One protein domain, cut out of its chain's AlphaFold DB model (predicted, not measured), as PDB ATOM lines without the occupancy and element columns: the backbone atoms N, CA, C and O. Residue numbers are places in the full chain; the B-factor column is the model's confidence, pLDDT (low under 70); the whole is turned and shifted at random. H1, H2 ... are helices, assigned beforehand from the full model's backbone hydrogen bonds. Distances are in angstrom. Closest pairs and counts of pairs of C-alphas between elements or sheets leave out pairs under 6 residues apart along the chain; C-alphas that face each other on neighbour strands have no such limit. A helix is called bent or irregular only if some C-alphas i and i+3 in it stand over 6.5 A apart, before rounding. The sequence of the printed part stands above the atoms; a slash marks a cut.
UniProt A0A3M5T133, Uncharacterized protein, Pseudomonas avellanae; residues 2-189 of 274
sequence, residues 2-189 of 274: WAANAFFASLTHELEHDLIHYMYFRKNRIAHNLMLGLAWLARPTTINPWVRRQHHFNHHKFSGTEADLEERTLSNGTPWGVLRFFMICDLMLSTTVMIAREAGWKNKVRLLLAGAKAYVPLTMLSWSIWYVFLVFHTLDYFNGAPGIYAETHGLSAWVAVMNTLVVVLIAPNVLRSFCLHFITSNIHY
ATOM      1  N   TRP A   2     242.352 302.758 295.784       82.81
ATOM      2  CA  TRP A   2     241.720 301.687 294.984       82.81
ATOM      3  C   TRP A   2     240.673 302.170 293.977       82.81
ATOM      4  O   TRP A   2     240.734 301.798 292.810       82.81
ATOM      5  N   ALA A   3     239.750 303.039 294.402       88.69
ATOM      6  CA  ALA A   3     238.737 303.605 293.510       88.69
ATOM      7  C   ALA A   3     239.367 304.422 292.367       88.69
ATOM      8  O   ALA A   3     238.931 304.320 291.226       88.69
ATOM      9  N   ALA A   4     240.440 305.170 292.646       93.19
ATOM     10  CA  ALA A   4     241.172 305.899 291.613       93.19
ATOM     11  C   ALA A   4     241.820 304.936 290.604       93.19
ATOM     12  O   ALA A   4     241.673 305.129 289.403       93.19
ATOM     13  N   ASN A   5     242.460 303.858 291.072       93.88
ATOM     14  CA  ASN A   5     243.041 302.846 290.183       93.88
ATOM     15  C   ASN A   5     241.970 302.167 289.319       93.88
ATOM     16  O   ASN A   5     242.174 302.008 288.120       93.88
ATOM     17  N   ALA A   6     240.818 301.811 289.897       95.88
ATOM     18  CA  ALA A   6     239.699 301.229 289.156       95.88
ATOM     19  C   ALA A   6     239.136 302.210 288.112       95.88
ATOM     20  O   ALA A   6     238.874 301.819 286.974       95.88
ATOM     21  N   PHE A   7     239.019 303.493 288.467       96.69
ATOM     22  CA  PHE A   7     238.623 304.557 287.546       96.69
ATOM     23  C   PHE A   7     239.616 304.696 286.384       96.69
ATOM     24  O   PHE A   7     239.211 304.625 285.228       96.69
ATOM     25  N   PHE A   8     240.922 304.807 286.644       96.25
ATOM     26  CA  PHE A   8     241.919 304.891 285.572       96.25
ATOM     27  C   PHE A   8     241.960 303.623 284.719       96.25
ATOM     28  O   PHE A   8     242.053 303.713 283.499       96.25
ATOM     29  N   ALA A   9     241.794 302.445 285.323       96.56
ATOM     30  CA  ALA A   9     241.659 301.201 284.580       96.56
ATOM     31  C   ALA A   9     240.416 301.207 283.668       96.56
ATOM     32  O   ALA A   9     240.448 300.608 282.597       96.56
ATOM     33  N   SER A  10     239.335 301.907 284.025       96.94
ATOM     34  CA  SER A  10     238.189 302.090 283.125       96.94
ATOM     35  C   SER A  10     238.537 302.923 281.884       96.94
ATOM     36  O   SER A  10     238.171 302.548 280.774       96.94
ATOM     37  N   LEU A  11     239.347 303.976 282.033       97.75
ATOM     38  CA  LEU A  11     239.824 304.774 280.900       97.75
ATOM     39  C   LEU A  11     240.777 303.969 280.014       97.75
ATOM     40  O   LEU A  11     240.683 304.012 278.790       97.75
ATOM     41  N   THR A  12     241.666 303.178 280.617       97.56
ATOM     42  CA  THR A  12     242.554 302.299 279.852       97.56
ATOM     43  C   THR A  12     241.760 301.209 279.117       97.56
ATOM     44  O   THR A  12     242.188 300.777 278.047       97.56
ATOM     45  N   HIS A  13     240.615 300.761 279.654       97.62
ATOM     46  CA  HIS A  13     239.705 299.846 278.954       97.62
ATOM     47  C   HIS A  13     239.145 300.476 277.681       97.62
ATOM     48  O   HIS A  13     239.277 299.877 276.614       97.62
ATOM     49  N   GLU A  14     238.595 301.686 277.773       97.81
ATOM     50  CA  GLU A  14     238.114 302.414 276.598       97.81
ATOM     51  C   GLU A  14     239.230 302.667 275.576       97.81
ATOM     52  O   GLU A  14     239.045 302.509 274.371       97.81
ATOM     53  N   LEU A  15     240.433 302.987 276.054       97.69
ATOM     54  CA  LEU A  15     241.601 303.190 275.207       97.69
ATOM     55  C   LEU A  15     242.007 301.919 274.447       97.69
ATOM     56  O   LEU A  15     242.332 301.976 273.262       97.69
ATOM     57  N   GLU A  16     241.985 300.759 275.111       98.00
ATOM     58  CA  GLU A  16     242.191 299.471 274.442       98.00
ATOM     59  C   GLU A  16     241.075 299.177 273.443       98.00
ATOM     60  O   GLU A  16     241.352 298.686 272.352       98.00
ATOM     61  N   HIS A  17     239.829 299.471 273.803       97.25
ATOM     62  CA  HIS A  17     238.670 299.272 272.944       97.25
ATOM     63  C   HIS A  17     238.782 300.081 271.637       97.25
ATOM     64  O   HIS A  17     238.566 299.555 270.547       97.25
ATOM     65  N   ASP A  18     239.265 301.314 271.707       97.69
ATOM     66  CA  ASP A  18     239.589 302.113 270.525       97.69
ATOM     67  C   ASP A  18     240.820 301.559 269.759       97.69
ATOM     68  O   ASP A  18     240.869 301.545 268.521       97.69
ATOM     69  N   LEU A  19     241.841 301.058 270.471       97.75
ATOM     70  CA  LEU A  19     243.022 300.429 269.863       97.75
ATOM     71  C   LEU A  19     242.673 299.156 269.090       97.75
ATOM     72  O   LEU A  19     243.235 298.931 268.018       97.75
ATOM     73  N   ILE A  20     241.765 298.310 269.577       97.12
ATOM     74  CA  ILE A  20     241.374 297.099 268.840       97.12
ATOM     75  C   ILE A  20     240.648 297.428 267.526       97.12
ATOM     76  O   ILE A  20     240.755 296.640 266.589       97.12
ATOM     77  N   HIS A  21     240.070 298.628 267.401       97.19
ATOM     78  CA  HIS A  21     239.540 299.206 266.153       97.19
ATOM     79  C   HIS A  21     240.568 299.955 265.296       97.19
ATOM     80  O   HIS A  21     240.233 300.580 264.287       97.19
ATOM     81  N   TYR A  22     241.851 299.898 265.662       96.12
ATOM     82  CA  TYR A  22     242.924 300.631 264.988       96.12
ATOM     83  C   TYR A  22     242.667 302.144 264.897       96.12
ATOM     84  O   TYR A  22     243.003 302.758 263.879       96.12
ATOM     85  N   MET A  23     242.075 302.753 265.927       96.06
ATOM     86  CA  MET A  23     241.878 304.209 265.972       96.06
ATOM     87  C   MET A  23     243.178 304.962 266.263       96.06
ATOM     88  O   MET A  23     243.391 306.053 265.742       96.06
ATOM     89  N   TYR A  24     244.090 304.352 267.024       96.38
ATOM     90  CA  TYR A  24     245.397 304.929 267.334       96.38
ATOM     91  C   TYR A  24     246.530 304.192 266.628       96.38
ATOM     92  O   TYR A  24     246.541 302.960 266.519       96.38
ATOM     93  N   PHE A  25     247.509 304.971 266.163       96.50
ATOM     94  CA  PHE A  25     248.759 304.482 265.577       96.50
ATOM     95  C   PHE A  25     248.573 303.489 264.414       96.50
ATOM     96  O   PHE A  25     249.443 302.664 264.162       96.50
ATOM     97  N   ARG A  26     247.473 303.588 263.647       94.06
ATOM     98  CA  ARG A  26     247.133 302.660 262.545       94.06
ATOM     99  C   ARG A  26     248.281 302.422 261.554       94.06
ATOM    100  O   ARG A  26     248.446 301.311 261.062       94.06
ATOM    101  N   LYS A  27     249.076 303.458 261.265       96.88
ATOM    102  CA  LYS A  27     250.228 303.395 260.344       96.88
ATOM    103  C   LYS A  27     251.551 303.006 261.023       96.88
ATOM    104  O   LYS A  27     252.500 302.674 260.325       96.88
ATOM    105  N   ASN A  28     251.627 303.017 262.356       97.75
ATOM    106  CA  ASN A  28     252.825 302.668 263.121       97.75
ATOM    107  C   ASN A  28     252.557 301.427 263.984       97.75
ATOM    108  O   ASN A  28     252.084 301.515 265.118       97.75
ATOM    109  N   ARG A  29     252.894 300.251 263.440       96.19
ATOM    110  CA  ARG A  29     252.654 298.958 264.099       96.19
ATOM    111  C   ARG A  29     253.392 298.815 265.430       96.19
ATOM    112  O   ARG A  29     252.872 298.143 266.315       96.19
ATOM    113  N   ILE A  30     254.570 299.422 265.582       98.06
ATOM    114  CA  ILE A  30     255.352 299.329 266.821       98.06
ATOM    115  C   ILE A  30     254.626 300.084 267.931       98.06
ATOM    116  O   ILE A  30     254.281 299.484 268.946       98.06
ATOM    117  N   ALA A  31     254.309 301.362 267.704       98.12
ATOM    118  CA  ALA A  31     253.591 302.185 268.677       98.12
ATOM    119  C   ALA A  31     252.222 301.585 269.035       98.12
ATOM    120  O   ALA A  31     251.857 301.513 270.206       98.12
ATOM    121  N   HIS A  32     251.499 301.075 268.036       98.06
ATOM    122  CA  HIS A  32     250.206 300.432 268.233       98.06
ATOM    123  C   HIS A  32     250.283 299.197 269.145       98.06
ATOM    124  O   HIS A  32     249.533 299.094 270.113       98.06
ATOM    125  N   ASN A  33     251.185 298.253 268.850       98.00
ATOM    126  CA  ASN A  33     251.306 297.027 269.642       98.00
ATOM    127  C   ASN A  33     251.914 297.289 271.024       98.00
ATOM    128  O   ASN A  33     251.512 296.635 271.983       98.00
ATOM    129  N   LEU A  34     252.824 298.261 271.143       98.19
ATOM    130  CA  LEU A  34     253.344 298.702 272.435       98.19
ATOM    131  C   LEU A  34     252.210 299.222 273.320       98.19
ATOM    132  O   LEU A  34     252.059 298.774 274.452       98.19
ATOM    133  N   MET A  35     251.375 300.117 272.793       98.06
ATOM    134  CA  MET A  35     250.260 300.684 273.547       98.06
ATOM    135  C   MET A  35     249.216 299.627 273.925       98.06
ATOM    136  O   MET A  35     248.714 299.638 275.048       98.06
ATOM    137  N   LEU A  36     248.939 298.676 273.027       97.31
ATOM    138  CA  LEU A  36     248.054 297.546 273.314       97.31
ATOM    139  C   LEU A  36     248.618 296.652 274.435       97.31
ATOM    140  O   LEU A  36     247.890 296.266 275.345       97.31
ATOM    141  N   GLY A  37     249.926 296.376 274.412       97.56
ATOM    142  CA  GLY A  37     250.610 295.624 275.466       97.56
ATOM    143  C   GLY A  37     250.617 296.349 276.814       97.56
ATOM    144  O   GLY A  37     250.340 295.732 277.838       97.56
ATOM    145  N   LEU A  38     250.862 297.663 276.825       97.56
ATOM    146  CA  LEU A  38     250.804 298.482 278.041       97.56
ATOM    147  C   LEU A  38     249.391 298.521 278.638       97.56
ATOM    148  O   LEU A  38     249.235 298.421 279.854       97.56
ATOM    149  N   ALA A  39     248.359 298.605 277.792       97.06
ATOM    150  CA  ALA A  39     246.974 298.530 278.236       97.06
ATOM    151  C   ALA A  39     246.664 297.183 278.914       97.06
ATOM    152  O   ALA A  39     246.006 297.170 279.956       97.06
ATOM    153  N   TRP A  40     247.189 296.076 278.374       96.81
ATOM    154  CA  TRP A  40     247.036 294.748 278.971       96.81
ATOM    155  C   TRP A  40     247.791 294.606 280.295       96.81
ATOM    156  O   TRP A  40     247.228 294.108 281.265       96.81
ATOM    157  N   LEU A  41     249.026 295.113 280.381       96.62
ATOM    158  CA  LEU A  41     249.805 295.124 281.628       96.62
ATOM    159  C   LEU A  41     249.114 295.924 282.740       96.62
ATOM    160  O   LEU A  41     249.119 295.506 283.895       96.62
ATOM    161  N   ALA A  42     248.475 297.044 282.394       96.19
ATOM    162  CA  ALA A  42     247.701 297.847 283.339       96.19
ATOM    163  C   ALA A  42     246.386 297.171 283.777       96.19
ATOM    164  O   ALA A  42     245.827 297.521 284.822       96.19
ATOM    165  N   ARG A  43     245.875 296.219 282.987       95.94
ATOM    166  CA  ARG A  43     244.623 295.494 283.248       95.94
ATOM    167  C   ARG A  43     244.810 293.996 283.065       95.94
ATOM    168  O   ARG A  43     244.254 293.386 282.151       95.94
ATOM    169  N   PRO A  44     245.579 293.372 283.962       95.19
ATOM    170  CA  PRO A  44     246.063 292.029 283.729       95.19
ATOM    171  C   PRO A  44     244.972 290.971 283.951       95.19
ATOM    172  O   PRO A  44     245.181 289.816 283.617       95.19
ATOM    173  N   THR A  45     243.793 291.344 284.469       94.94
ATOM    174  CA  THR A  45     242.651 290.441 284.707       94.94
ATOM    175  C   THR A  45     241.734 290.259 283.490       94.94
ATOM    176  O   THR A  45     240.773 289.489 283.570       94.94
ATOM    177  N   THR A  46     242.007 290.939 282.369       94.06
ATOM    178  CA  THR A  46     241.248 290.815 281.112       94.06
ATOM    179  C   THR A  46     241.968 289.928 280.106       94.06
ATOM    180  O   THR A  46     243.162 289.660 280.243       94.06
ATOM    181  N   ILE A  47     241.251 289.484 279.072       95.12
ATOM    182  CA  ILE A  47     241.827 288.662 278.004       95.12
ATOM    183  C   ILE A  47     242.921 289.390 277.225       95.12
ATOM    184  O   ILE A  47     242.950 290.618 277.161       95.12
ATOM    185  N   ASN A  48     243.779 288.606 276.581       96.25
ATOM    186  CA  ASN A  48     244.769 289.058 275.620       96.25
ATOM    187  C   ASN A  48     244.108 289.970 274.566       96.25
ATOM    188  O   ASN A  48     243.201 289.521 273.854       96.25
ATOM    189  N   PRO A  49     244.560 291.226 274.405       96.88
ATOM    190  CA  PRO A  49     243.864 292.204 273.572       96.88
ATOM    191  C   PRO A  49     243.973 291.922 272.066       96.88
ATOM    192  O   PRO A  49     243.096 292.316 271.294       96.88
ATOM    193  N   TRP A  50     245.003 291.195 271.622       97.12
ATOM    194  CA  TRP A  50     245.106 290.738 270.232       97.12
ATOM    195  C   TRP A  50     244.058 289.672 269.913       97.12
ATOM    196  O   TRP A  50     243.494 289.668 268.820       97.12
ATOM    197  N   VAL A  51     243.769 288.789 270.873       96.25
ATOM    198  CA  VAL A  51     242.677 287.810 270.770       96.25
ATOM    199  C   VAL A  51     241.328 288.515 270.902       96.25
ATOM    200  O   VAL A  51     240.436 288.290 270.083       96.25
ATOM    201  N   ARG A  52     241.205 289.445 271.861       96.38
ATOM    202  CA  ARG A  52     240.008 290.270 272.055       96.38
ATOM    203  C   ARG A  52     239.586 290.986 270.791       96.38
ATOM    204  O   ARG A  52     238.407 290.979 270.488       96.38
ATOM    205  N   ARG A  53     240.523 291.550 270.025       96.88
ATOM    206  CA  ARG A  53     240.224 292.211 268.748       96.88
ATOM    207  C   ARG A  53     239.373 291.343 267.820       96.88
ATOM    208  O   ARG A  53     238.409 291.835 267.243       96.88
ATOM    209  N   GLN A  54     239.713 290.062 267.686       95.69
ATOM    210  CA  GLN A  54     238.951 289.148 266.837       95.69
ATOM    211  C   GLN A  54     237.554 288.881 267.406       95.69
ATOM    212  O   GLN A  54     236.583 288.862 266.651       95.69
ATOM    213  N   HIS A  55     237.451 288.686 268.723       95.44
ATOM    214  CA  HIS A  55     236.158 288.532 269.392       95.44
ATOM    215  C   HIS A  55     235.298 289.784 269.249       95.44
ATOM    216  O   HIS A  55     234.119 289.665 268.952       95.44
ATOM    217  N   HIS A  56     235.912 290.957 269.326       97.44
ATOM    218  CA  HIS A  56     235.228 292.230 269.241       97.44
ATOM    219  C   HIS A  56     234.700 292.531 267.844       97.44
ATOM    220  O   HIS A  56     233.550 292.921 267.682       97.44
ATOM    221  N   PHE A  57     235.472 292.256 266.792       97.00
ATOM    222  CA  PHE A  57     234.922 292.341 265.436       97.00
ATOM    223  C   PHE A  57     233.793 291.330 265.192       97.00
ATOM    224  O   PHE A  57     232.838 291.643 264.481       97.00
ATOM    225  N   ASN A  58     233.871 290.136 265.789       96.25
ATOM    226  CA  ASN A  58     232.770 289.174 265.726       96.25
ATOM    227  C   ASN A  58     231.535 289.678 266.483       96.25
ATOM    228  O   ASN A  58     230.430 289.524 265.974       96.25
ATOM    229  N   HIS A  59     231.725 290.306 267.641       97.31
ATOM    230  CA  HIS A  59     230.674 290.920 268.441       97.31
ATOM    231  C   HIS A  59     229.918 291.994 267.649       97.31
ATOM    232  O   HIS A  59     228.704 291.908 267.531       97.31
ATOM    233  N   HIS A  60     230.609 292.911 266.963       96.38
ATOM    234  CA  HIS A  60     229.954 293.888 266.071       96.38
ATOM    235  C   HIS A  60     229.111 293.241 264.969       96.38
ATOM    236  O   HIS A  60     228.046 293.736 264.606       96.38
ATOM    237  N   LYS A  61     229.595 292.126 264.415       95.25
ATOM    238  CA  LYS A  61     228.957 291.444 263.282       95.25
ATOM    239  C   LYS A  61     227.784 290.549 263.690       95.25
ATOM    240  O   LYS A  61     226.874 290.342 262.891       95.25
ATOM    241  N   PHE A  62     227.846 289.964 264.881       96.38
ATOM    242  CA  PHE A  62     226.944 288.905 265.335       96.38
ATOM    243  C   PHE A  62     226.366 289.182 266.726       96.38
ATOM    244  O   PHE A  62     225.996 288.237 267.427       96.38
ATOM    245  N   SER A  63     226.305 290.455 267.122       96.62
ATOM    246  CA  SER A  63     225.836 290.881 268.441       96.62
ATOM    247  C   SER A  63     224.473 290.276 268.761       96.62
ATOM    248  O   SER A  63     223.595 290.195 267.898       96.62
ATOM    249  N   GLY A  64     224.320 289.814 270.000       95.56
ATOM    250  CA  GLY A  64     223.079 289.213 270.484       95.56
ATOM    251  C   GLY A  64     222.808 287.788 269.995       95.56
ATOM    252  O   GLY A  64     221.712 287.272 270.203       95.56
ATOM    253  N   THR A  65     223.794 287.113 269.400       95.50
ATOM    254  CA  THR A  65     223.693 285.699 268.993       95.50
ATOM    255  C   THR A  65     224.632 284.799 269.799       95.50
ATOM    256  O   THR A  65     225.502 285.265 270.532       95.50
ATOM    257  N   GLU A  66     224.508 283.478 269.648       92.75
ATOM    258  CA  GLU A  66     225.432 282.511 270.267       92.75
ATOM    259  C   GLU A  66     226.888 282.661 269.796       92.75
ATOM    260  O   GLU A  66     227.811 282.281 270.518       92.75
ATOM    261  N   ALA A  67     227.106 283.228 268.604       92.50
ATOM    262  CA  ALA A  67     228.439 283.457 268.050       92.50
ATOM    263  C   ALA A  67     229.174 284.643 268.707       92.50
ATOM    264  O   ALA A  67     230.393 284.773 268.547       92.50
ATOM    265  N   ASP A  68     228.457 285.490 269.450       95.50
ATOM    266  CA  ASP A  68     229.005 286.635 270.174       95.50
ATOM    267  C   ASP A  68     229.715 286.196 271.464       95.50
ATOM    268  O   ASP A  68     229.217 286.336 272.581       95.50
ATOM    269  N   LEU A  69     230.906 285.618 271.315       92.94
ATOM    270  CA  LEU A  69     231.680 285.142 272.461       92.94
ATOM    271  C   LEU A  69     232.102 286.266 273.418       92.94
ATOM    272  O   LEU A  69     232.296 285.974 274.597       92.94
ATOM    273  N   GLU A  70     232.246 287.513 272.949       94.69
ATOM    274  CA  GLU A  70     232.622 288.620 273.838       94.69
ATOM    275  C   GLU A  70     231.539 288.833 274.891       94.69
ATOM    276  O   GLU A  70     231.847 288.768 276.073       94.69
ATOM    277  N   GLU A  71     230.269 288.942 274.503       95.81
ATOM    278  CA  GLU A  71     229.188 289.148 275.474       95.81
ATOM    279  C   GLU A  71     228.743 287.861 276.170       95.81
ATOM    280  O   GLU A  71     228.381 287.870 277.353       95.81
ATOM    281  N   ARG A  72     228.805 286.712 275.484       94.44
ATOM    282  CA  ARG A  72     228.429 285.423 276.087       94.44
ATOM    283  C   ARG A  72     229.344 285.048 277.246       94.44
ATOM    284  O   ARG A  72     228.847 284.608 278.283       94.44
ATOM    285  N   THR A  73     230.652 285.293 277.116       93.56
ATOM    286  CA  THR A  73     231.617 285.085 278.214       93.56
ATOM    287  C   THR A  73     231.442 286.065 279.367       93.56
ATOM    288  O   THR A  73     231.943 285.804 280.458       93.56
ATOM    289  N   LEU A  74     230.651 287.124 279.186       95.44
ATOM    290  CA  LEU A  74     230.261 288.073 280.229       95.44
ATOM    291  C   LEU A  74     228.848 287.822 280.769       95.44
ATOM    292  O   LEU A  74     228.304 288.667 281.473       95.44
ATOM    293  N   SER A  75     228.276 286.641 280.504       96.12
ATOM    294  CA  SER A  75     226.958 286.164 280.958       96.12
ATOM    295  C   SER A  75     225.727 286.696 280.211       96.12
ATOM    296  O   SER A  75     224.608 286.363 280.614       96.12
ATOM    297  N   ASN A  76     225.887 287.447 279.111       97.06
ATOM    298  CA  ASN A  76     224.741 287.887 278.306       97.06
ATOM    299  C   ASN A  76     223.881 286.679 277.882       97.06
ATOM    300  O   ASN A  76     224.410 285.640 277.476       97.06
ATOM    301  N   GLY A  77     222.558 286.775 278.017       94.75
ATOM    302  CA  GLY A  77     221.627 285.681 277.730       94.75
ATOM    303  C   GLY A  77     221.516 284.615 278.826       94.75
ATOM    304  O   GLY A  77     220.819 283.619 278.640       94.75
ATOM    305  N   THR A  78     222.197 284.782 279.964       95.31
ATOM    306  CA  THR A  78     221.972 283.959 281.163       95.31
ATOM    307  C   THR A  78     220.924 284.645 282.052       95.31
ATOM    308  O   THR A  78     221.034 285.849 282.284       95.31
ATOM    309  N   PRO A  79     219.901 283.943 282.573       95.00
ATOM    310  CA  PRO A  79     218.965 284.535 283.531       95.00
ATOM    311  C   PRO A  79     219.670 285.047 284.797       95.00
ATOM    312  O   PRO A  79     220.659 284.460 285.243       95.00
ATOM    313  N   TRP A  80     219.165 286.135 285.385       95.69
ATOM    314  CA  TRP A  80     219.668 286.630 286.668       95.69
ATOM    315  C   TRP A  80     219.409 285.626 287.795       95.69
ATOM    316  O   TRP A  80     218.343 285.028 287.898       95.69
ATOM    317  N   GLY A  81     220.421 285.443 288.638       95.81
ATOM    318  CA  GLY A  81     220.428 284.508 289.755       95.81
ATOM    319  C   GLY A  81     221.832 284.400 290.346       95.81
ATOM    320  O   GLY A  81     222.759 285.065 289.876       95.81
ATOM    321  N   VAL A  82     222.003 283.534 291.349       97.00
ATOM    322  CA  VAL A  82     223.281 283.361 292.070       97.00
ATOM    323  C   VAL A  82     224.431 283.043 291.113       97.00
ATOM    324  O   VAL A  82     225.494 283.651 291.193       97.00
ATOM    325  N   LEU A  83     224.207 282.142 290.153       96.06
ATOM    326  CA  LEU A  83     225.231 281.769 289.181       96.06
ATOM    327  C   LEU A  83     225.666 282.957 288.315       96.06
ATOM    328  O   LEU A  83     226.860 283.217 288.209       96.06
ATOM    329  N   ARG A  84     224.717 283.702 287.724       96.69
ATOM    330  CA  ARG A  84     225.042 284.864 286.881       96.69
ATOM    331  C   ARG A  84     225.798 285.932 287.668       96.69
ATOM    332  O   ARG A  84     226.759 286.481 287.141       96.69
ATOM    333  N   PHE A  85     225.410 286.178 288.921       97.00
ATOM    334  CA  PHE A  85     226.124 287.104 289.800       97.00
ATOM    335  C   PHE A  85     227.605 286.726 289.937       97.00
ATOM    336  O   PHE A  85     228.476 287.559 289.708       97.00
ATOM    337  N   PHE A  86     227.921 285.460 290.218       97.00
ATOM    338  CA  PHE A  86     229.322 285.047 290.304       97.00
ATOM    339  C   PHE A  86     230.031 285.029 288.941       97.00
ATOM    340  O   PHE A  86     231.209 285.365 288.880       97.00
ATOM    341  N   MET A  87     229.332 284.718 287.844       97.19
ATOM    342  CA  MET A  87     229.907 284.793 286.492       97.19
ATOM    343  C   MET A  87     230.342 286.221 286.118       97.19
ATOM    344  O   MET A  87     231.391 286.391 285.508       97.19
ATOM    345  N   ILE A  88     229.584 287.261 286.486       96.44
ATOM    346  CA  ILE A  88     230.009 288.646 286.206       96.44
ATOM    347  C   ILE A  88     231.168 289.094 287.103       96.44
ATOM    348  O   ILE A  88     232.013 289.876 286.660       96.44
ATOM    349  N   CYS A  89     231.234 288.583 288.336       95.44
ATOM    350  CA  CYS A  89     232.334 288.835 289.266       95.44
ATOM    351  C   CYS A  89     233.638 288.172 288.813       95.44
ATOM    352  O   CYS A  89     234.710 288.701 289.097       95.44
ATOM    353  N   ASP A  90     233.553 287.032 288.123       95.44
ATOM    354  CA  ASP A  90     234.695 286.180 287.813       95.44
ATOM    355  C   ASP A  90     234.660 285.656 286.369       95.44
ATOM    356  O   ASP A  90     233.881 284.772 285.996       95.44
ATOM    357  N   LEU A  91     235.571 286.186 285.548       91.94
ATOM    358  CA  LEU A  91     235.685 285.832 284.134       91.94
ATOM    359  C   LEU A  91     236.085 284.360 283.923       91.94
ATOM    360  O   LEU A  91     235.616 283.729 282.970       91.94
ATOM    361  N   MET A  92     236.940 283.811 284.795       93.75
ATOM    362  CA  MET A  92     237.382 282.415 284.704       93.75
ATOM    363  C   MET A  92     236.230 281.476 285.032       93.75
ATOM    364  O   MET A  92     236.020 280.490 284.320       93.75
ATOM    365  N   LEU A  93     235.439 281.806 286.055       95.25
ATOM    366  CA  LEU A  93     234.219 281.077 286.374       95.25
ATOM    367  C   LEU A  93     233.233 281.136 285.209       95.25
ATOM    368  O   LEU A  93     232.736 280.094 284.786       95.25
ATOM    369  N   SER A  94     232.978 282.324 284.655       95.12
ATOM    370  CA  SER A  94     232.028 282.491 283.550       95.12
ATOM    371  C   SER A  94     232.373 281.610 282.351       95.12
ATOM    372  O   SER A  94     231.538 280.845 281.859       95.12
ATOM    373  N   THR A  95     233.637 281.626 281.929       93.44
ATOM    374  CA  THR A  95     234.078 280.802 280.800       93.44
ATOM    375  C   THR A  95     234.137 279.320 281.147       93.44
ATOM    376  O   THR A  95     233.769 278.494 280.313       93.44
ATOM    377  N   THR A  96     234.483 278.955 282.383       94.44
ATOM    378  CA  THR A  96     234.401 277.560 282.845       94.44
ATOM    379  C   THR A  96     232.966 277.036 282.786       94.44
ATOM    380  O   THR A  96     232.737 275.940 282.281       94.44
ATOM    381  N   VAL A  97     231.983 277.829 283.225       95.38
ATOM    382  CA  VAL A  97     230.554 277.483 283.156       95.38
ATOM    383  C   VAL A  97     230.097 277.326 281.705       95.38
ATOM    384  O   VAL A  97     229.404 276.359 281.389       95.38
ATOM    385  N   MET A  98     230.499 278.231 280.808       93.06
ATOM    386  CA  MET A  98     230.189 278.110 279.379       93.06
ATOM    387  C   MET A  98     230.765 276.836 278.765       93.06
ATOM    388  O   MET A  98     230.048 276.098 278.095       93.06
ATOM    389  N   ILE A  99     232.043 276.552 279.024       93.69
ATOM    390  CA  ILE A  99     232.708 275.341 278.540       93.69
ATOM    391  C   ILE A  99     232.024 274.103 279.118       93.69
ATOM    392  O   ILE A  99     231.781 273.147 278.388       93.69
ATOM    393  N   ALA A 100     231.688 274.101 280.409       94.50
ATOM    394  CA  ALA A 100     231.033 272.975 281.065       94.50
ATOM    395  C   ALA A 100     229.678 272.641 280.426       94.50
ATOM    396  O   ALA A 100     229.388 271.457 280.247       94.50
ATOM    397  N   ARG A 101     228.910 273.670 280.039       92.88
ATOM    398  CA  ARG A 101     227.602 273.566 279.371       92.88
ATOM    399  C   ARG A 101     227.672 273.146 277.900       92.88
ATOM    400  O   ARG A 101     226.651 272.740 277.356       92.88
ATOM    401  N   GLU A 102     228.838 273.217 277.261       92.88
ATOM    402  CA  GLU A 102     229.011 272.734 275.889       92.88
ATOM    403  C   GLU A 102     228.899 271.201 275.845       92.88
ATOM    404  O   GLU A 102     229.727 270.482 276.418       92.88
ATOM    405  N   ALA A 103     227.882 270.703 275.137       91.19
ATOM    406  CA  ALA A 103     227.615 269.272 275.007       91.19
ATOM    407  C   ALA A 103     228.609 268.572 274.063       91.19
ATOM    408  O   ALA A 103     228.985 267.420 274.285       91.19
ATOM    409  N   GLY A 104     229.058 269.253 273.003       94.56
ATOM    410  CA  GLY A 104     229.934 268.661 272.000       94.56
ATOM    411  C   GLY A 104     231.391 268.611 272.454       94.56
ATOM    412  O   GLY A 104     232.038 269.648 272.562       94.56
ATOM    413  N   TRP A 105     231.970 267.414 272.610       92.88
ATOM    414  CA  TRP A 105     233.377 267.258 273.021       92.88
ATOM    415  C   TRP A 105     234.364 268.043 272.138       92.88
ATOM    416  O   TRP A 105     235.240 268.740 272.645       92.88
ATOM    417  N   LYS A 106     234.188 267.998 270.809       94.31
ATOM    418  CA  LYS A 106     235.033 268.752 269.863       94.31
ATOM    419  C   LYS A 106     234.966 270.263 270.110       94.31
ATOM    420  O   LYS A 106     235.997 270.935 270.110       94.31
ATOM    421  N   ASN A 107     233.769 270.793 270.352       92.31
ATOM    422  CA  ASN A 107     233.571 272.207 270.655       92.31
ATOM    423  C   ASN A 107     234.117 272.564 272.039       92.31
ATOM    424  O   ASN A 107     234.756 273.603 272.174       92.31
ATOM    425  N   LYS A 108     233.939 271.694 273.038       94.38
ATOM    426  CA  LYS A 108     234.493 271.857 274.385       94.38
ATOM    427  C   LYS A 108     236.018 271.986 274.340       94.38
ATOM    428  O   LYS A 108     236.557 272.944 274.885       94.38
ATOM    429  N   VAL A 109     236.709 271.104 273.611       94.56
ATOM    430  CA  VAL A 109     238.167 271.200 273.397       94.56
ATOM    431  C   VAL A 109     238.541 272.492 272.665       94.56
ATOM    432  O   VAL A 109     239.476 273.180 273.071       94.56
ATOM    433  N   ARG A 110     237.793 272.879 271.625       93.06
ATOM    434  CA  ARG A 110     238.022 274.143 270.906       93.06
ATOM    435  C   ARG A 110     237.894 275.362 271.827       93.06
ATOM    436  O   ARG A 110     238.737 276.252 271.757       93.06
ATOM    437  N   LEU A 111     236.867 275.407 272.676       92.06
ATOM    438  CA  LEU A 111     236.654 276.493 273.636       92.06
ATOM    439  C   LEU A 111     237.746 276.516 274.712       92.06
ATOM    440  O   LEU A 111     238.225 277.594 275.045       92.06
ATOM    441  N   LEU A 112     238.196 275.352 275.196       93.62
ATOM    442  CA  LEU A 112     239.328 275.252 276.124       93.62
ATOM    443  C   LEU A 112     240.610 275.838 275.521       93.62
ATOM    444  O   LEU A 112     241.267 276.661 276.153       93.62
ATOM    445  N   LEU A 113     240.946 275.468 274.282       93.06
ATOM    446  CA  LEU A 113     242.127 275.995 273.589       93.06
ATOM    447  C   LEU A 113     242.004 277.498 273.297       93.06
ATOM    448  O   LEU A 113     242.976 278.239 273.450       93.06
ATOM    449  N   ALA A 114     240.813 277.960 272.906       91.12
ATOM    450  CA  ALA A 114     240.543 279.382 272.704       91.12
ATOM    451  C   ALA A 114     240.689 280.174 274.014       91.12
ATOM    452  O   ALA A 114     241.362 281.204 274.024       91.12
ATOM    453  N   GLY A 115     240.139 279.661 275.118       91.38
ATOM    454  CA  GLY A 115     240.278 280.237 276.455       91.38
ATOM    455  C   GLY A 115     241.734 280.278 276.917       91.38
ATOM    456  O   GLY A 115     242.207 281.324 277.348       91.38
ATOM    457  N   ALA A 116     242.491 279.193 276.730       92.25
ATOM    458  CA  ALA A 116     243.918 279.161 277.054       92.25
ATOM    459  C   ALA A 116     244.698 280.250 276.296       92.25
ATOM    460  O   ALA A 116     245.454 281.006 276.903       92.25
ATOM    461  N   LYS A 117     244.458 280.399 274.986       92.69
ATOM    462  CA  LYS A 117     245.075 281.460 274.172       92.69
ATOM    463  C   LYS A 117     244.648 282.866 274.611       92.69
ATOM    464  O   LYS A 117     245.443 283.799 274.523       92.69
ATOM    465  N   ALA A 118     243.401 283.027 275.048       92.75
ATOM    466  CA  ALA A 118     242.867 284.305 275.502       92.75
ATOM    467  C   ALA A 118     243.392 284.707 276.890       92.75
ATOM    468  O   ALA A 118     243.550 285.897 277.140       92.75
ATOM    469  N   TYR A 119     243.668 283.751 277.782       94.44
ATOM    470  CA  TYR A 119     243.982 284.034 279.187       94.44
ATOM    471  C   TYR A 119     245.468 283.927 279.554       94.44
ATOM    472  O   TYR A 119     245.909 284.523 280.538       94.44
ATOM    473  N   VAL A 120     246.268 283.173 278.802       93.06
ATOM    474  CA  VAL A 120     247.691 282.982 279.122       93.06
ATOM    475  C   VAL A 120     248.548 284.130 278.555       93.06
ATOM    476  O   VAL A 120     248.327 284.560 277.420       93.06
ATOM    477  N   PRO A 121     249.574 284.607 279.292       94.31
ATOM    478  CA  PRO A 121     249.904 284.249 280.678       94.31
ATOM    479  C   PRO A 121     249.221 285.148 281.717       94.31
ATOM    480  O   PRO A 121     248.991 284.723 282.847       94.31
ATOM    481  N   LEU A 122     248.915 286.391 281.350       94.81
ATOM    482  CA  LEU A 122     248.704 287.463 282.316       94.81
ATOM    483  C   LEU A 122     247.369 287.358 283.069       94.81
ATOM    484  O   LEU A 122     247.339 287.536 284.289       94.81
ATOM    485  N   THR A 123     246.292 286.997 282.364       95.00
ATOM    486  CA  THR A 123     244.966 286.773 282.957       95.00
ATOM    487  C   THR A 123     245.015 285.611 283.930       95.00
ATOM    488  O   THR A 123     244.606 285.759 285.079       95.00
ATOM    489  N   MET A 124     245.587 284.485 283.497       95.44
ATOM    490  CA  MET A 124     245.719 283.292 284.330       95.44
ATOM    491  C   MET A 124     246.539 283.578 285.591       95.44
ATOM    492  O   MET A 124     246.123 283.215 286.689       95.44
ATOM    493  N   LEU A 125     247.671 284.277 285.452       96.62
ATOM    494  CA  LEU A 125     248.522 284.634 286.585       96.62
ATOM    495  C   LEU A 125     247.777 285.531 287.580       96.62
ATOM    496  O   LEU A 125     247.800 285.275 288.779       96.62
ATOM    497  N   SER A 126     247.072 286.550 287.088       97.25
ATOM    498  CA  SER A 126     246.362 287.508 287.943       97.25
ATOM    499  C   SER A 126     245.210 286.869 288.707       97.25
ATOM    500  O   SER A 126     245.072 287.105 289.904       97.25
ATOM    501  N   TRP A 127     244.406 286.034 288.041       97.44
ATOM    502  CA  TRP A 127     243.327 285.294 288.697       97.44
ATOM    503  C   TRP A 127     243.865 284.231 289.662       97.44
ATOM    504  O   TRP A 127     243.315 284.072 290.745       97.44
ATOM    505  N   SER A 128     244.990 283.580 289.348       97.50
ATOM    506  CA  SER A 128     245.652 282.661 290.289       97.50
ATOM    507  C   SER A 128     246.111 283.383 291.557       97.50
ATOM    508  O   SER A 128     245.822 282.926 292.658       97.50
ATOM    509  N   ILE A 129     246.768 284.542 291.418       98.31
ATOM    510  CA  ILE A 129     247.182 285.375 292.558       98.31
ATOM    511  C   ILE A 129     245.956 285.830 293.359       98.31
ATOM    512  O   ILE A 129     245.978 285.774 294.585       98.31
ATOM    513  N   TRP A 130     244.877 286.235 292.683       98.19
ATOM    514  CA  TRP A 130     243.615 286.612 293.323       98.19
ATOM    515  C   TRP A 130     243.024 285.472 294.163       98.19
ATOM    516  O   TRP A 130     242.683 285.684 295.324       98.19
ATOM    517  N   TYR A 131     242.951 284.254 293.623       98.12
ATOM    518  CA  TYR A 131     242.423 283.103 294.358       98.12
ATOM    519  C   TYR A 131     243.305 282.699 295.533       98.12
ATOM    520  O   TYR A 131     242.785 282.473 296.623       98.12
ATOM    521  N   VAL A 132     244.628 282.650 295.341       97.88
ATOM    522  CA  VAL A 132     245.568 282.353 296.431       97.88
ATOM    523  C   VAL A 132     245.444 283.400 297.534       97.88
ATOM    524  O   VAL A 132     245.371 283.027 298.700       97.88
ATOM    525  N   PHE A 133     245.329 284.684 297.185       97.69
ATOM    526  CA  PHE A 133     245.097 285.763 298.144       97.69
ATOM    527  C   PHE A 133     243.815 285.549 298.952       97.69
ATOM    528  O   PHE A 133     243.855 285.601 300.180       97.69
ATOM    529  N   LEU A 134     242.689 285.273 298.286       97.06
ATOM    530  CA  LEU A 134     241.410 285.062 298.964       97.06
ATOM    531  C   LEU A 134     241.454 283.851 299.899       97.06
ATOM    532  O   LEU A 134     241.033 283.959 301.048       97.06
ATOM    533  N   VAL A 135     241.986 282.716 299.434       96.44
ATOM    534  CA  VAL A 135     242.102 281.494 300.245       96.44
ATOM    535  C   VAL A 135     243.028 281.724 301.434       96.44
ATOM    536  O   VAL A 135     242.641 281.432 302.562       96.44
ATOM    537  N   PHE A 136     244.216 282.285 301.195       95.12
ATOM    538  CA  PHE A 136     245.205 282.548 302.235       95.12
ATOM    539  C   PHE A 136     244.617 283.418 303.348       95.12
ATOM    540  O   PHE A 136     244.587 282.992 304.497       95.12
ATOM    541  N   HIS A 137     244.081 284.596 303.009       94.75
ATOM    542  CA  HIS A 137     243.562 285.534 304.011       94.75
ATOM    543  C   HIS A 137     242.287 285.048 304.690       94.75
ATOM    544  O   HIS A 137     242.064 285.366 305.854       94.75
ATOM    545  N   THR A 138     241.466 284.248 304.006       94.06
ATOM    546  CA  THR A 138     240.295 283.622 304.636       94.06
ATOM    547  C   THR A 138     240.731 282.625 305.707       94.06
ATOM    548  O   THR A 138     240.240 282.680 306.832       94.06
ATOM    549  N   LEU A 139     241.673 281.731 305.387       92.12
ATOM    550  CA  LEU A 139     242.190 280.752 306.346       92.12
ATOM    551  C   LEU A 139     242.929 281.432 307.502       92.12
ATOM    552  O   LEU A 139     242.705 281.086 308.656       92.12
ATOM    553  N   ASP A 140     243.765 282.424 307.202       90.12
ATOM    554  CA  ASP A 140     244.537 283.173 308.196       90.12
ATOM    555  C   ASP A 140     243.624 283.941 309.172       90.12
ATOM    556  O   ASP A 140     243.835 283.908 310.385       90.12
ATOM    557  N   TYR A 141     242.536 284.536 308.666       89.56
ATOM    558  CA  TYR A 141     241.499 285.163 309.487       89.56
ATOM    559  C   TYR A 141     240.819 284.160 310.432       89.56
ATOM    560  O   TYR A 141     240.701 284.425 311.630       89.56
ATOM    561  N   PHE A 142     240.402 282.993 309.928       91.88
ATOM    562  CA  PHE A 142     239.728 281.976 310.747       91.88
ATOM    563  C   PHE A 142     240.663 281.220 311.699       91.88
ATOM    564  O   PHE A 142     240.194 280.683 312.701       91.88
ATOM    565  N   ASN A 143     241.973 281.227 311.448       88.19
ATOM    566  CA  ASN A 143     242.975 280.698 312.375       88.19
ATOM    567  C   ASN A 143     243.195 281.605 313.605       88.19
ATOM    568  O   ASN A 143     243.895 281.204 314.533       88.19
ATOM    569  N   GLY A 144     242.612 282.812 313.636       84.19
ATOM    570  CA  GLY A 144     242.637 283.710 314.798       84.19
ATOM    571  C   GLY A 144     243.983 284.390 315.063       84.19
ATOM    572  O   GLY A 144     244.136 285.068 316.076       84.19
ATOM    573  N   ALA A 145     244.949 284.232 314.157       83.94
ATOM    574  CA  ALA A 145     246.303 284.753 314.294       83.94
ATOM    575  C   ALA A 145     246.844 285.310 312.960       83.94
ATOM    576  O   ALA A 145     247.800 284.748 312.413       83.94
ATOM    577  N   PRO A 146     246.254 286.400 312.424       84.19
ATOM    578  CA  PRO A 146     246.637 286.927 311.118       84.19
ATOM    579  C   PRO A 146     248.135 287.244 311.037       84.19
ATOM    580  O   PRO A 146     248.682 287.914 311.911       84.19
ATOM    581  N   GLY A 147     248.797 286.769 309.985       81.50
ATOM    582  CA  GLY A 147     250.227 286.956 309.732       81.50
ATOM    583  C   GLY A 147     251.139 285.887 310.345       81.50
ATOM    584  O   GLY A 147     252.188 285.598 309.764       81.50
ATOM    585  N   ILE A 148     250.732 285.212 311.429       86.19
ATOM    586  CA  ILE A 148     251.593 284.240 312.133       86.19
ATOM    587  C   ILE A 148     251.929 283.038 311.247       86.19
ATOM    588  O   ILE A 148     253.064 282.552 311.259       86.19
ATOM    589  N   TYR A 149     250.975 282.561 310.441       87.88
ATOM    590  CA  TYR A 149     251.231 281.449 309.525       87.88
ATOM    591  C   TYR A 149     252.327 281.803 308.510       87.88
ATOM    592  O   TYR A 149     253.226 280.993 308.264       87.88
ATOM    593  N   ALA A 150     252.286 283.023 307.960       90.94
ATOM    594  CA  ALA A 150     253.282 283.496 307.003       90.94
ATOM    595  C   ALA A 150     254.666 283.677 307.634       90.94
ATOM    596  O   ALA A 150     255.675 283.406 306.982       90.94
ATOM    597  N   GLU A 151     254.732 284.141 308.877       90.50
ATOM    598  CA  GLU A 151     255.986 284.288 309.620       90.50
ATOM    599  C   GLU A 151     256.601 282.923 309.934       90.50
ATOM    600  O   GLU A 151     257.738 282.651 309.548       90.50
ATOM    601  N   THR A 152     255.816 282.024 310.532       90.88
ATOM    602  CA  THR A 152     256.271 280.703 310.996       90.88
ATOM    603  C   THR A 152     256.796 279.825 309.856       90.88
ATOM    604  O   THR A 152     257.729 279.050 310.049       90.88
ATOM    605  N   HIS A 153     256.227 279.958 308.655       91.62
ATOM    606  CA  HIS A 153     256.605 279.156 307.484       91.62
ATOM    607  C   HIS A 153     257.515 279.904 306.496       91.62
ATOM    608  O   HIS A 153     257.737 279.422 305.386       91.62
ATOM    609  N   GLY A 154     258.033 281.089 306.851       93.38
ATOM    610  CA  GLY A 154     258.942 281.853 305.987       93.38
ATOM    611  C   GLY A 154     258.301 282.404 304.703       93.38
ATOM    612  O   GLY A 154     258.997 282.696 303.732       93.38
ATOM    613  N   LEU A 155     256.976 282.563 304.675       94.25
ATOM    614  CA  LEU A 155     256.203 283.048 303.522       94.25
ATOM    615  C   LEU A 155     255.980 284.569 303.529       94.25
ATOM    616  O   LEU A 155     255.394 285.102 302.590       94.25
ATOM    617  N   SER A 156     256.447 285.280 304.558       93.94
ATOM    618  CA  SER A 156     256.154 286.708 304.775       93.94
ATOM    619  C   SER A 156     256.458 287.595 303.562       93.94
ATOM    620  O   SER A 156     255.623 288.407 303.167       93.94
ATOM    621  N   ALA A 157     257.609 287.404 302.907       95.81
ATOM    622  CA  ALA A 157     257.972 288.175 301.714       95.81
ATOM    623  C   ALA A 157     257.030 287.897 300.527       95.81
ATOM    624  O   ALA A 157     256.601 288.824 299.840       95.81
ATOM    625  N   TRP A 158     256.659 286.632 300.313       95.69
ATOM    626  CA  TRP A 158     255.731 286.236 299.251       95.69
ATOM    627  C   TRP A 158     254.328 286.792 299.485       95.69
ATOM    628  O   TRP A 158     253.722 287.340 298.563       95.69
ATOM    629  N   VAL A 159     253.839 286.719 300.725       95.94
ATOM    630  CA  VAL A 159     252.547 287.294 301.121       95.94
ATOM    631  C   VAL A 159     252.560 288.814 300.957       95.94
ATOM    632  O   VAL A 159     251.601 289.373 300.431       95.94
ATOM    633  N   ALA A 160     253.656 289.496 301.304       96.06
ATOM    634  CA  ALA A 160     253.789 290.938 301.102       96.06
ATOM    635  C   ALA A 160     253.737 291.335 299.613       96.06
ATOM    636  O   ALA A 160     253.032 292.283 299.248       96.06
ATOM    637  N   VAL A 161     254.426 290.595 298.736       97.69
ATOM    638  CA  VAL A 161     254.366 290.811 297.279       97.69
ATOM    639  C   VAL A 161     252.956 290.559 296.749       97.69
ATOM    640  O   VAL A 161     252.408 291.407 296.046       97.69
ATOM    641  N   MET A 162     252.340 289.434 297.121       97.75
ATOM    642  CA  MET A 162     250.966 289.096 296.745       97.75
ATOM    643  C   MET A 162     249.986 290.195 297.172       97.75
ATOM    644  O   MET A 162     249.219 290.681 296.344       97.75
ATOM    645  N   ASN A 163     250.049 290.633 298.432       97.12
ATOM    646  CA  ASN A 163     249.208 291.706 298.956       97.12
ATOM    647  C   ASN A 163     249.400 292.987 298.153       97.12
ATOM    648  O   ASN A 163     248.423 293.597 297.737       97.12
ATOM    649  N   THR A 164     250.646 293.365 297.869       97.06
ATOM    650  CA  THR A 164     250.947 294.561 297.077       97.06
ATOM    651  C   THR A 164     250.333 294.473 295.680       97.06
ATOM    652  O   THR A 164     249.631 295.394 295.259       97.06
ATOM    653  N   LEU A 165     250.523 293.353 294.976       97.25
ATOM    654  CA  LEU A 165     249.945 293.131 293.647       97.25
ATOM    655  C   LEU A 165     248.414 293.172 293.678       97.25
ATOM    656  O   LEU A 165     247.791 293.786 292.810       97.25
ATOM    657  N   VAL A 166     247.799 292.555 294.687       97.69
ATOM    658  CA  VAL A 166     246.343 292.528 294.815       97.69
ATOM    659  C   VAL A 166     245.783 293.912 295.103       97.69
ATOM    660  O   VAL A 166     244.890 294.370 294.396       97.69
ATOM    661  N   VAL A 167     246.351 294.604 296.084       95.81
ATOM    662  CA  VAL A 167     245.891 295.914 296.552       95.81
ATOM    663  C   VAL A 167     246.056 296.983 295.471       95.81
ATOM    664  O   VAL A 167     245.179 297.824 295.278       95.81
ATOM    665  N   VAL A 168     247.187 296.973 294.766       95.19
ATOM    666  CA  VAL A 168     247.532 298.036 293.815       95.19
ATOM    667  C   VAL A 168     246.955 297.767 292.429       95.19
ATOM    668  O   VAL A 168     246.470 298.702 291.787       95.19
ATOM    669  N   LEU A 169     246.994 296.517 291.961       95.94
ATOM    670  CA  LEU A 169     246.739 296.182 290.560       95.94
ATOM    671  C   LEU A 169     245.509 295.293 290.369       95.94
ATOM    672  O   LEU A 169     244.618 295.655 289.600       95.94
ATOM    673  N   ILE A 170     245.440 294.137 291.032       97.56
ATOM    674  CA  ILE A 170     244.445 293.105 290.692       97.56
ATOM    675  C   ILE A 170     243.056 293.480 291.204       97.56
ATOM    676  O   ILE A 170     242.117 293.505 290.415       97.56
ATOM    677  N   ALA A 171     242.900 293.824 292.480       97.25
ATOM    678  CA  ALA A 171     241.591 294.078 293.072       97.25
ATOM    679  C   ALA A 171     240.873 295.312 292.484       97.25
ATOM    680  O   ALA A 171     239.683 295.205 292.178       97.25
ATOM    681  N   PRO A 172     241.550 296.451 292.207       96.94
ATOM    682  CA  PRO A 172     240.931 297.543 291.452       96.94
ATOM    683  C   PRO A 172     240.472 297.114 290.051       96.94
ATOM    684  O   PRO A 172     239.415 297.539 289.583       96.94
ATOM    685  N   ASN A 173     241.232 296.234 289.389       97.31
ATOM    686  CA  ASN A 173     240.848 295.672 288.097       97.31
ATOM    687  C   ASN A 173     239.681 294.680 288.202       97.31
ATOM    688  O   ASN A 173     238.850 294.659 287.298       97.31
ATOM    689  N   VAL A 174     239.583 293.893 289.278       97.06
ATOM    690  CA  VAL A 174     238.425 293.025 289.564       97.06
ATOM    691  C   VAL A 174     237.168 293.875 289.761       97.06
ATOM    692  O   VAL A 174     236.162 293.605 289.112       97.06
ATOM    693  N   LEU A 175     237.239 294.950 290.557       97.00
ATOM    694  CA  LEU A 175     236.127 295.895 290.742       97.00
ATOM    695  C   LEU A 175     235.676 296.505 289.407       97.00
ATOM    696  O   LEU A 175     234.497 296.460 289.064       97.00
ATOM    697  N   ARG A 176     236.621 297.030 288.622       96.88
ATOM    698  CA  ARG A 176     236.348 297.584 287.289       96.88
ATOM    699  C   ARG A 176     235.727 296.543 286.352       96.88
ATOM    700  O   ARG A 176     234.768 296.851 285.649       96.88
ATOM    701  N   SER A 177     236.257 295.317 286.333       96.19
ATOM    702  CA  SER A 177     235.706 294.215 285.536       96.19
ATOM    703  C   SER A 177     234.276 293.898 285.947       96.19
ATOM    704  O   SER A 177     233.422 293.853 285.075       96.19
ATOM    705  N   PHE A 178     233.983 293.782 287.244       97.25
ATOM    706  CA  PHE A 178     232.619 293.589 287.734       97.25
ATOM    707  C   PHE A 178     231.672 294.692 287.238       97.25
ATOM    708  O   PHE A 178     230.622 294.388 286.673       97.25
ATOM    709  N   CYS A 179     232.055 295.965 287.383       98.19
ATOM    710  CA  CYS A 179     231.231 297.089 286.937       98.19
ATOM    711  C   CYS A 179     230.986 297.067 285.425       98.19
ATOM    712  O   CYS A 179     229.847 297.217 284.983       98.19
ATOM    713  N   LEU A 180     232.032 296.833 284.625       97.94
ATOM    714  CA  LEU A 180     231.891 296.716 283.178       97.94
ATOM    715  C   LEU A 180     231.024 295.514 282.792       97.94
ATOM    716  O   LEU A 180     230.122 295.676 281.984       97.94
ATOM    717  N   HIS A 181     231.272 294.331 283.360       97.81
ATOM    718  CA  HIS A 181     230.539 293.105 283.038       97.81
ATOM    719  C   HIS A 181     229.064 293.231 283.405       97.81
ATOM    720  O   HIS A 181     228.204 292.825 282.627       97.81
ATOM    721  N   PHE A 182     228.756 293.844 284.552       97.75
ATOM    722  CA  PHE A 182     227.383 294.167 284.915       97.75
ATOM    723  C   PHE A 182     226.735 295.050 283.849       97.75
ATOM    724  O   PHE A 182     225.637 294.748 283.401       97.75
ATOM    725  N   ILE A 183     227.392 296.135 283.439       98.38
ATOM    726  CA  ILE A 183     226.809 297.082 282.487       98.38
ATOM    727  C   ILE A 183     226.690 296.453 281.093       98.38
ATOM    728  O   ILE A 183     225.586 296.365 280.565       98.38
ATOM    729  N   THR A 184     227.789 295.964 280.514       97.50
ATOM    730  CA  THR A 184     227.817 295.435 279.139       97.50
ATOM    731  C   THR A 184     226.872 294.249 278.960       97.50
ATOM    732  O   THR A 184     226.031 294.258 278.061       97.50
ATOM    733  N   SER A 185     226.875 293.303 279.908       96.50
ATOM    734  CA  SER A 185     226.014 292.124 279.818       96.50
ATOM    735  C   SER A 185     224.539 292.436 280.030       96.50
ATOM    736  O   SER A 185     223.727 291.537 279.883       96.50
ATOM    737  N   ASN A 186     224.168 293.654 280.423       97.38
ATOM    738  CA  ASN A 186     222.779 294.074 280.596       97.38
ATOM    739  C   ASN A 186     222.309 295.055 279.514       97.38
ATOM    740  O   ASN A 186     221.103 295.230 279.345       97.38
ATOM    741  N   ILE A 187     223.226 295.708 278.794       98.00
ATOM    742  CA  ILE A 187     222.853 296.598 277.688       98.00
ATOM    743  C   ILE A 187     222.718 295.859 276.361       98.00
ATOM    744  O   ILE A 187     221.970 296.326 275.510       98.00
ATOM    745  N   HIS A 188     223.403 294.730 276.179       98.31
ATOM    746  CA  HIS A 188     223.274 293.916 274.976       98.31
ATOM    747  C   HIS A 188     222.047 293.025 275.045       98.31
ATOM    748  O   HIS A 188     221.877 292.260 275.997       98.31
ATOM    749  N   TYR A 189     221.232 293.080 274.001       98.00
ATOM    750  CA  TYR A 189     220.132 292.148 273.840       98.00
ATOM    751  C   TYR A 189     220.616 290.799 273.302       98.00
ATOM    752  O   TYR A 189     221.728 290.689 272.784       98.00
TER     753      TYR A 189
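What this domain is: This is residues 2 to 189 of the 274 residues of an uncharacterized protein of Pseudomonas avellanae (UniProt A0A3M5T133). Two helical hairpins, H1 with H2 and H6 with H7, lie on opposite sides of a body of mostly crossed helices; H3 with the short H4 and H10b with H5 lie between them. From this body H8 runs out to the short H9 at the far end of the long axis, and the bent helix H10 comes back, its first arm H10a packing with residues 162 to 166 on residues 129 to 133 of H8 and its second arm H10b packing with residues 171 to 176 on residues 2 to 10 of H1. The printed part has 188 residues with ten named helices, H1 to H10 in order along the chain, and no named strand; the class is all helix. It is compact, with a radius of gyration of the C-alphas of 18.1 A, and spans 55 by 43 by 30 A.

Where its parts are: H1, residues 2 to 20, begins with C-alpha 2 at (241.720, 301.687, 294.984) and is 26.5 A long from first to last C-alpha. H2 is residues 29 to 42, 19.9 A, and H3 is residues 49 to 62, 19.1 A. H4, residues 69 to 72, and H5, residues 82 to 89, are short. H6 is residues 91 to 101, 15.4 A, and H7 is residues 105 to 119, 20.8 A. H8, residues 122 to 142, is 30.3 A long and ends with C-alpha 142 at (239.728, 281.976, 310.747). H9 is residues 148 to 152. H10, residues 156 to 187, was assigned as one helix by its hydrogen bonds but is bent: C-alphas 168 and 171 are 7.2 A apart. Its arms are H10a, residues 156 to 168, 18.0 A, and H10b, residues 171 to 187, 24.4 A, ending with C-alpha 187 at (222.853, 296.598, 277.688).

How they stand to each other: H1 and H2 form a helical hairpin at a shallow tilt of 28 degrees, opposite ways; their closest C-alphas, of Thr 12 and Ala 39, are 6.0 A apart. H1 touches H3 with residues 16 to 20 alone, closest at Ile 20 and Arg 53, whose C-alphas are 5.0 A apart. With residues 2 to 10 alone H1 touches H10b at a steep tilt of 55 degrees; the closest C-alphas, of Ala 6 and Pro 172, are 4.5 A apart. H3 touches H4, with the closest C-alphas, of His 55 and Glu 70, 5.7 A apart. H5 touches H10b at a steep tilt of 61 degrees, with the closest C-alphas, of Cys 89 and Phe 178, 5.0 A apart. H5 and H6 touch only at the corner, closest at the C-alphas of Met 87 and Ser 94, 4.3 A apart. H6 and H7 form a helical hairpin at a shallow tilt of 8 degrees; their closest C-alphas, of Ile 99 and Lys 108, are 5.7 A apart. H7 and H8 meet only through their link. H8 touches H10a at a steep tilt of 64 degrees, opposite ways, with residues 129 to 133 alone; the closest C-alphas, of Trp 130 and Val 166, are 6.7 A apart. H9 is close to but not clearly touching H10a, with the closest C-alphas, of Ala 150 and Ser 156, 4.9 A apart. H1 and H8 are apart, for instance. Every O i to N i+4 pair is within hydrogen-bond range in H1, H2, H5, H6, H7, H8, H9, H10a and H10b, and 9 of 10 are in H3; H4 is too short for such a pair, and its one O i to N i+3 pair is not within range.

The domain as a whole: The C-alphas farthest apart, of Lys 27 and Gly 144, are 58.4 A apart. Residues 26 to 31, of which 29 to 31 belong to H2, stand free. The printed part has no cut, and no link is long. The mean pLDDT of the printed part is 95.2, and no printed residue is under 70.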